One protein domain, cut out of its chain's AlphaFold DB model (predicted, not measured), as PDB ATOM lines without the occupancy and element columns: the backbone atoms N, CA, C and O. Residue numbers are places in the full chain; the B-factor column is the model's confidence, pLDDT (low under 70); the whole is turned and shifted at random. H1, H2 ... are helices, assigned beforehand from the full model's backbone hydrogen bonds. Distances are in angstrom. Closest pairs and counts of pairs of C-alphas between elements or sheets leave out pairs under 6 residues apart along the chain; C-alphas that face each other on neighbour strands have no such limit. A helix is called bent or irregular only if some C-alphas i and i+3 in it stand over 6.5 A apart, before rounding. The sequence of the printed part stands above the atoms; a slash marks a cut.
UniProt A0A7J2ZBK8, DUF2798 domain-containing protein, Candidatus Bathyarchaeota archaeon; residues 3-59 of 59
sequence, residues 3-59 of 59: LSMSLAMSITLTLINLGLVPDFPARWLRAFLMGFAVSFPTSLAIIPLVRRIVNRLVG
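This is residues 3 to 59 of the 59 residues of the protein "DUF2798 domain-containing protein" of Candidatus Bathyarchaeota archaeon (UniProt A0A7J2ZBK8). One long helix, H2, makes the length of the domain, and a shorter helix, H1, meets it near one end, the two forming a corner like an L. H2 has a kink along its way, and most of it, residues 33 to 58, sticks out free of H1; the other arm's tip, residues 3 to 9 of H1, is free too. The printed part has 57 residues with two named helices, H1 then H2 along the chain, and no named strand; the class is all helix. The whole is extended, with a radius of gyration of the C-alphas of 16.9 A and spans of 54 by 23 by 18 A.

Start with H2, residues 24 to 58, and look near residue 45, where it has a kink of 37 degrees. H2 is neither bent nor irregular, but only just: C-alphas 45 and 48 are 6.3 A apart. H1, residues 3 to 18, and H2 only just touch, with 3 pairs of C-alphas within 8 A. H1 touches H2 with residues 14 to 18 alone, and H2 touches H1 with residues 24 to 28 alone; look there for the closest C-alphas of the two helices, those of Thr 14 and Trp 28, which are 6.1 A apart. Their lines are about perpendicular, at 75 degrees. Along the backbone, 10 of 12 O i to N i+4 pairs in H1 and 28 of 31 in H2 are within hydrogen-bond range.

Find C-alpha 24 at (10.319, -3.113, -19.233); from there H2 runs 46.7 A to C-alpha 58 at (48.874, -22.898, -1.884). Then find C-alpha 3 at (28.854, -0.284, -26.157), where H1 begins; it runs 22.9 A to C-alpha 18.

The two C-alphas farthest apart, those of Pro 22 and Gly 59, are 54.8 A apart. The printed part has no cut, and the link from H1 to H2, five residues, is tight. In the B-factor column the mean pLDDT of the printed part is 71.9, and residues 3 to 28, 30 to 31 and 59 of this model are under 70.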
ATOM      1  N   LEU A   3      30.275  -0.652 -26.186       54.75
ATOM      2  CA  LEU A   3      28.854  -0.284 -26.157       54.75
ATOM      3  C   LEU A   3      27.935  -1.459 -26.530       54.75
ATOM      4  O   LEU A   3      26.924  -1.680 -25.877       54.75
ATOM      5  N   SER A   4      28.318  -2.246 -27.538       55.66
ATOM      6  CA  SER A   4      27.550  -3.389 -28.048       55.66
ATOM      7  C   SER A   4      27.479  -4.561 -27.064       55.66
ATOM      8  O   SER A   4      26.424  -5.169 -26.926       55.66
ATOM      9  N   MET A   5      28.562  -4.845 -26.334       57.06
ATOM     10  CA  MET A   5      28.600  -5.890 -25.300       57.06
ATOM     11  C   MET A   5      27.702  -5.543 -24.101       57.06
ATOM     12  O   MET A   5      26.922  -6.381 -23.647       57.06
ATOM     13  N   SER A   6      27.732  -4.286 -23.649       55.97
ATOM     14  CA  SER A   6      26.868  -3.814 -22.560       55.97
ATOM     15  C   SER A   6      25.396  -3.714 -22.973       55.97
ATOM     16  O   SER A   6      24.521  -4.058 -22.179       55.97
ATOM     17  N   LEU A   7      25.101  -3.309 -24.217       60.88
ATOM     18  CA  LEU A   7      23.727  -3.296 -24.736       60.88
ATOM     19  C   LEU A   7      23.151  -4.714 -24.836       60.88
ATOM     20  O   LEU A   7      22.006  -4.936 -24.451       60.88
ATOM     21  N   ALA A   8      23.950  -5.670 -25.323       58.34
ATOM     22  CA  ALA A   8      23.531  -7.056 -25.511       58.34
ATOM     23  C   ALA A   8      23.264  -7.765 -24.176       58.34
ATOM     24  O   ALA A   8      22.228  -8.411 -24.044       58.34
ATOM     25  N   MET A   9      24.125  -7.599 -23.164       62.62
ATOM     26  CA  MET A   9      23.864  -8.126 -21.815       62.62
ATOM     27  C   MET A   9      22.636  -7.468 -21.174       62.62
ATOM     28  O   MET A   9      21.809  -8.167 -20.592       62.62
ATOM     29  N   SER A  10      22.469  -6.150 -21.339       54.34
ATOM     30  CA  SER A  10      21.307  -5.429 -20.809       54.34
ATOM     31  C   SER A  10      20.002  -5.905 -21.457       54.34
ATOM     32  O   SER A  10      19.085  -6.309 -20.751       54.34
ATOM     33  N   ILE A  11      19.926  -5.992 -22.789       60.22
ATOM     34  CA  ILE A  11      18.736  -6.491 -23.500       60.22
ATOM     35  C   ILE A  11      18.457  -7.958 -23.153       60.22
ATOM     36  O   ILE A  11      17.316  -8.294 -22.852       60.22
ATOM     37  N   THR A  12      19.479  -8.817 -23.121       59.41
ATOM     38  CA  THR A  12      19.323 -10.264 -22.886       59.41
ATOM     39  C   THR A  12      18.823 -10.576 -21.473       59.41
ATOM     40  O   THR A  12      17.893 -11.365 -21.319       59.41
ATOM     41  N   LEU A  13      19.353  -9.912 -20.437       56.22
ATOM     42  CA  LEU A  13      18.869 -10.059 -19.053       56.22
ATOM     43  C   LEU A  13      17.400  -9.659 -18.907       56.22
ATOM     44  O   LEU A  13      16.637 -10.302 -18.179       56.22
ATOM     45  N   THR A  14      17.008  -8.609 -19.622       54.03
ATOM     46  CA  THR A  14      15.645  -8.094 -19.572       54.03
ATOM     47  C   THR A  14      14.673  -8.927 -20.418       54.03
ATOM     48  O   THR A  14      13.514  -9.077 -20.040       54.03
ATOM     49  N   LEU A  15      15.146  -9.536 -21.516       54.34
ATOM     50  CA  LEU A  15      14.369 -10.442 -22.370       54.34
ATOM     51  C   LEU A  15      14.084 -11.782 -21.669       54.34
ATOM     52  O   LEU A  15      12.953 -12.263 -21.716       54.34
ATOM     53  N   ILE A  16      15.081 -12.352 -20.978       55.75
ATOM     54  CA  ILE A  16      14.985 -13.660 -20.300       55.75
ATOM     55  C   ILE A  16      14.021 -13.629 -19.100       55.75
ATOM     56  O   ILE A  16      13.394 -14.640 -18.800       55.75
ATOM     57  N   ASN A  17      13.878 -12.490 -18.412       52.97
ATOM     58  CA  ASN A  17      13.085 -12.418 -17.174       52.97
ATOM     59  C   ASN A  17      11.605 -12.042 -17.366       52.97
ATOM     60  O   ASN A  17      10.814 -12.267 -16.453       52.97
ATOM     61  N   LEU A  18      11.223 -11.410 -18.484       53.53
ATOM     62  CA  LEU A  18       9.931 -10.707 -18.571       53.53
ATOM     63  C   LEU A  18       9.121 -10.963 -19.838       53.53
ATOM     64  O   LEU A  18       7.899 -10.832 -19.797       53.53
ATOM     65  N   GLY A  19       9.773 -11.278 -20.958       55.56
ATOM     66  CA  GLY A  19       9.174 -11.009 -22.265       55.56
ATOM     67  C   GLY A  19       8.983  -9.499 -22.512       55.56
ATOM     68  O   GLY A  19       9.169  -8.664 -21.626       55.56
ATOM     69  N   LEU A  20       8.644  -9.121 -23.748       51.69
ATOM     70  CA  LEU A  20       8.416  -7.726 -24.151       51.69
ATOM     71  C   LEU A  20       7.109  -7.187 -23.538       51.69
ATOM     72  O   LEU A  20       6.046  -7.272 -24.146       51.69
ATOM     73  N   VAL A  21       7.191  -6.648 -22.319       56.38
ATOM     74  CA  VAL A  21       6.068  -6.040 -21.581       56.38
ATOM     75  C   VAL A  21       6.288  -4.520 -21.490       56.38
ATOM     76  O   VAL A  21       7.425  -4.105 -21.264       56.38
ATOM     77  N   PRO A  22       5.252  -3.668 -21.633       58.47
ATOM     78  CA  PRO A  22       5.389  -2.201 -21.661       58.47
ATOM     79  C   PRO A  22       6.122  -1.565 -20.457       58.47
ATOM     80  O   PRO A  22       6.730  -0.511 -20.612       58.47
ATOM     81  N   ASP A  23       6.165  -2.222 -19.292       61.50
ATOM     82  CA  ASP A  23       6.875  -1.765 -18.077       61.50
ATOM     83  C   ASP A  23       8.368  -2.166 -17.998       61.50
ATOM     84  O   ASP A  23       9.003  -2.102 -16.937       61.50
ATOM     85  N   PHE A  24       8.946  -2.612 -19.114       61.00
ATOM     86  CA  PHE A  24      10.319  -3.113 -19.233       61.00
ATOM     87  C   PHE A  24      11.400  -2.252 -18.545       61.00
ATOM     88  O   PHE A  24      12.131  -2.799 -17.711       61.00
ATOM     89  N   PRO A  25      11.520  -0.929 -18.799       65.19
ATOM     90  CA  PRO A  25      12.589  -0.131 -18.195       65.19
ATOM     91  C   PRO A  25      12.472  -0.018 -16.665       65.19
ATOM     92  O   PRO A  25      13.489  -0.038 -15.969       65.19
ATOM     93  N   ALA A  26      11.254   0.027 -16.117       67.62
ATOM     94  CA  ALA A  26      11.030   0.102 -14.673       67.62
ATOM     95  C   ALA A  26      11.402  -1.212 -13.964       67.62
ATOM     96  O   ALA A  26      12.035  -1.202 -12.903       67.62
ATOM     97  N   ARG A  27      11.059  -2.362 -14.560       66.69
ATOM     98  CA  ARG A  27      11.460  -3.667 -14.011       66.69
ATOM     99  C   ARG A  27      12.951  -3.935 -14.167       66.69
ATOM    100  O   ARG A  27      13.539  -4.493 -13.243       66.69
ATOM    101  N   TRP A  28      13.561  -3.511 -15.272       68.75
ATOM    102  CA  TRP A  28      15.007  -3.610 -15.469       68.75
ATOM    103  C   TRP A  28      15.775  -2.892 -14.360       68.75
ATOM    104  O   TRP A  28      16.631  -3.494 -13.716       68.75
ATOM    105  N   LEU A  29      15.408  -1.640 -14.069       71.06
ATOM    106  CA  LEU A  29      16.054  -0.861 -13.015       71.06
ATOM    107  C   LEU A  29      15.885  -1.524 -11.639       71.06
ATOM    108  O   LEU A  29      16.834  -1.594 -10.860       71.06
ATOM    109  N   ARG A  30      14.698  -2.071 -11.350       69.69
ATOM    110  CA  ARG A  30      14.428  -2.788 -10.095       69.69
ATOM    111  C   ARG A  30      15.265  -4.065  -9.967       69.69
ATOM    112  O   ARG A  30      15.816  -4.314  -8.898       69.69
ATOM    113  N   ALA A  31      15.386  -4.842 -11.041       68.94
ATOM    114  CA  ALA A  31      16.206  -6.051 -11.076       68.94
ATOM    115  C   ALA A  31      17.704  -5.730 -10.965       68.94
ATOM    116  O   ALA A  31      18.416  -6.407 -10.227       68.94
ATOM    117  N   PHE A  32      18.171  -4.667 -11.625       70.81
ATOM    118  CA  PHE A  32      19.546  -4.182 -11.507       70.81
ATOM    119  C   PHE A  32      19.867  -3.764 -10.069       70.81
ATOM    120  O   PHE A  32      20.866  -4.211  -9.509       70.81
ATOM    121  N   LEU A  33      18.994  -2.976  -9.436       76.44
ATOM    122  CA  LEU A  33      19.163  -2.557  -8.045       76.44
ATOM    123  C   LEU A  33      19.121  -3.741  -7.074       76.44
ATOM    124  O   LEU A  33      19.946  -3.802  -6.169       76.44
ATOM    125  N   MET A  34      18.215  -4.703  -7.272       73.62
ATOM    126  CA  MET A  34      18.172  -5.925  -6.460       73.62
ATOM    127  C   MET A  34      19.437  -6.771  -6.643       73.62
ATOM    128  O   MET A  34      20.049  -7.171  -5.656       73.62
ATOM    129  N   GLY A  35      19.874  -7.005  -7.881       78.69
ATOM    130  CA  GLY A  35      21.101  -7.750  -8.172       78.69
ATOM    131  C   GLY A  35      22.351  -7.061  -7.622       78.69
ATOM    132  O   GLY A  35      23.235  -7.720  -7.074       78.69
ATOM    133  N   PHE A  36      22.409  -5.731  -7.684       78.12
ATOM    134  CA  PHE A  36      23.495  -4.951  -7.096       78.12
ATOM    135  C   PHE A  36      23.480  -5.032  -5.563       78.12
ATOM    136  O   PHE A  36      24.500  -5.352  -4.953       78.12
ATOM    137  N   ALA A  37      22.310  -4.841  -4.945       86.44
ATOM    138  CA  ALA A  37      22.132  -4.917  -3.496       86.44
ATOM    139  C   ALA A  37      22.434  -6.308  -2.924       86.44
ATOM    140  O   ALA A  37      22.869  -6.403  -1.781       86.44
ATOM    141  N   VAL A  38      22.233  -7.375  -3.702       84.19
ATOM    142  CA  VAL A  38      22.578  -8.747  -3.303       84.19
ATOM    143  C   VAL A  38      24.049  -9.060  -3.592       84.19
ATOM    144  O   VAL A  38      24.742  -9.587  -2.727       84.19
ATOM    145  N   SER A  39      24.577  -8.704  -4.766       79.94
ATOM    146  CA  SER A  39      25.960  -9.051  -5.133       79.94
ATOM    147  C   SER A  39      27.016  -8.344  -4.278       79.94
ATOM    148  O   SER A  39      28.075  -8.922  -4.030       79.94
ATOM    149  N   PHE A  40      26.734  -7.134  -3.784       86.38
ATOM    150  CA  PHE A  40      27.644  -6.379  -2.923       86.38
ATOM    151  C   PHE A  40      27.944  -7.088  -1.581       86.38
ATOM    152  O   PHE A  40      29.112  -7.407  -1.331       86.38
ATOM    153  N   PRO A  41      26.951  -7.422  -0.731       88.19
ATOM    154  CA  PRO A  41      27.195  -8.168   0.503       88.19
ATOM    155  C   PRO A  41      27.692  -9.589   0.226       88.19
ATOM    156  O   PRO A  41      28.563 -10.080   0.944       88.19
ATOM    157  N   THR A  42      27.207 -10.238  -0.837       90.00
ATOM    158  CA  THR A  42      27.687 -11.567  -1.230       90.00
ATOM    159  C   THR A  42      29.175 -11.542  -1.581       90.00
ATOM    160  O   THR A  42      29.916 -12.404  -1.116       90.00
ATOM    161  N   SER A  43      29.655 -10.533  -2.308       89.38
ATOM    162  CA  SER A  43      31.084 -10.389  -2.620       89.38
ATOM    163  C   SER A  43      31.910 -10.165  -1.353       89.38
ATOM    164  O   SER A  43      32.923 -10.836  -1.162       89.38
ATOM    165  N   LEU A  44      31.452  -9.296  -0.444       89.38
ATOM    166  CA  LEU A  44      32.118  -9.064   0.845       89.38
ATOM    167  C   LEU A  44      32.208 -10.336   1.703       89.38
ATOM    168  O   LEU A  44      33.229 -10.557   2.351       89.38
ATOM    169  N   ALA A  45      31.181 -11.188   1.680       89.81
ATOM    170  CA  ALA A  45      31.164 -12.455   2.412       89.81
ATOM    171  C   ALA A  45      31.993 -13.562   1.731       89.81
ATOM    172  O   ALA A  45      32.625 -14.372   2.411       89.81
ATOM    173  N   ILE A  46      32.025 -13.599   0.396       89.38
ATOM    174  CA  ILE A  46      32.755 -14.616  -0.376       89.38
ATOM    175  C   ILE A  46      34.263 -14.348  -0.376       89.38
ATOM    176  O   ILE A  46      35.038 -15.298  -0.295       89.38
ATOM    177  N   ILE A  47      34.713 -13.089  -0.406       89.12
ATOM    178  CA  ILE A  47      36.145 -12.734  -0.384       89.12
ATOM    179  C   ILE A  47      36.935 -13.439   0.742       89.12
ATOM    180  O   ILE A  47      37.959 -14.062   0.437       89.12
ATOM    181  N   PRO A  48      36.529 -13.397   2.030       85.44
ATOM    182  CA  PRO A  48      37.257 -14.088   3.093       85.44
ATOM    183  C   PRO A  48      37.187 -15.613   2.955       85.44
ATOM    184  O   PRO A  48      38.152 -16.296   3.302       85.44
ATOM    185  N   LEU A  49      36.086 -16.154   2.424       86.62
ATOM    186  CA  LEU A  49      35.934 -17.587   2.174       86.62
ATOM    187  C   LEU A  49      36.918 -18.062   1.094       86.62
ATOM    188  O   LEU A  49      37.660 -19.018   1.311       86.62
ATOM    189  N   VAL A  50      36.988 -17.339  -0.026       88.75
ATOM    190  CA  VAL A  50      37.926 -17.608  -1.123       88.75
ATOM    191  C   VAL A  50      39.364 -17.484  -0.635       88.75
ATOM    192  O   VAL A  50      40.164 -18.380  -0.888       88.75
ATOM    193  N   ARG A  51      39.693 -16.445   0.147       88.00
ATOM    194  CA  ARG A  51      41.031 -16.304   0.752       88.00
ATOM    195  C   ARG A  51      41.410 -17.504   1.622       88.00
ATOM    196  O   ARG A  51      42.544 -17.963   1.546       88.00
ATOM    197  N   ARG A  52      40.479 -18.039   2.423       87.38
ATOM    198  CA  ARG A  52      40.728 -19.243   3.238       87.38
ATOM    199  C   ARG A  52      40.991 -20.477   2.379       87.38
ATOM    200  O   ARG A  52      41.901 -21.232   2.705       87.38
ATOM    201  N   ILE A  53      40.221 -20.678   1.311       89.88
ATOM    202  CA  ILE A  53      40.377 -21.828   0.407       89.88
ATOM    203  C   ILE A  53      41.705 -21.740  -0.349       89.88
ATOM    204  O   ILE A  53      42.461 -22.706  -0.373       89.88
ATOM    205  N   VAL A  54      42.027 -20.572  -0.908       91.75
ATOM    206  CA  VAL A  54      43.281 -20.353  -1.645       91.75
ATOM    207  C   VAL A  54      44.492 -20.568  -0.736       91.75
ATOM    208  O   VAL A  54      45.412 -21.287  -1.117       91.75
ATOM    209  N   ASN A  55      44.467 -20.051   0.498       91.75
ATOM    210  CA  ASN A  55      45.548 -20.280   1.465       91.75
ATOM    211  C   ASN A  55      45.729 -21.759   1.844       91.75
ATOM    212  O   ASN A  55      46.827 -22.139   2.225       91.75
ATOM    213  N   ARG A  56      44.677 -22.585   1.767       88.44
ATOM    214  CA  ARG A  56      44.743 -24.036   2.031       88.44
ATOM    215  C   ARG A  56      45.229 -24.860   0.838       88.44
ATOM    216  O   ARG A  56      45.535 -26.029   1.021       88.44
ATOM    217  N   LEU A  57      45.195 -24.294  -0.367       86.25
ATOM    218  CA  LEU A  57      45.633 -24.957  -1.598       86.25
ATOM    219  C   LEU A  57      47.078 -24.608  -1.959       86.25
ATOM    220  O   LEU A  57      47.747 -25.400  -2.612       86.25
ATOM    221  N   VAL A  58      47.525 -23.406  -1.584       87.00
ATOM    222  CA  VAL A  58      48.874 -22.898  -1.884       87.00
ATOM    223  C   VAL A  58      49.840 -23.089  -0.708       87.00
ATOM    224  O   VAL A  58      51.047 -23.137  -0.933       87.00
ATOM    225  N   GLY A  59      49.331 -23.183   0.526       61.03
ATOM    226  CA  GLY A  59      50.105 -23.539   1.722       61.03
ATOM    227  C   GLY A  59      49.932 -25.003   2.082       61.03
ATOM    228  O   GLY A  59      50.936 -25.602   2.517       61.03
TER     229      GLY A  59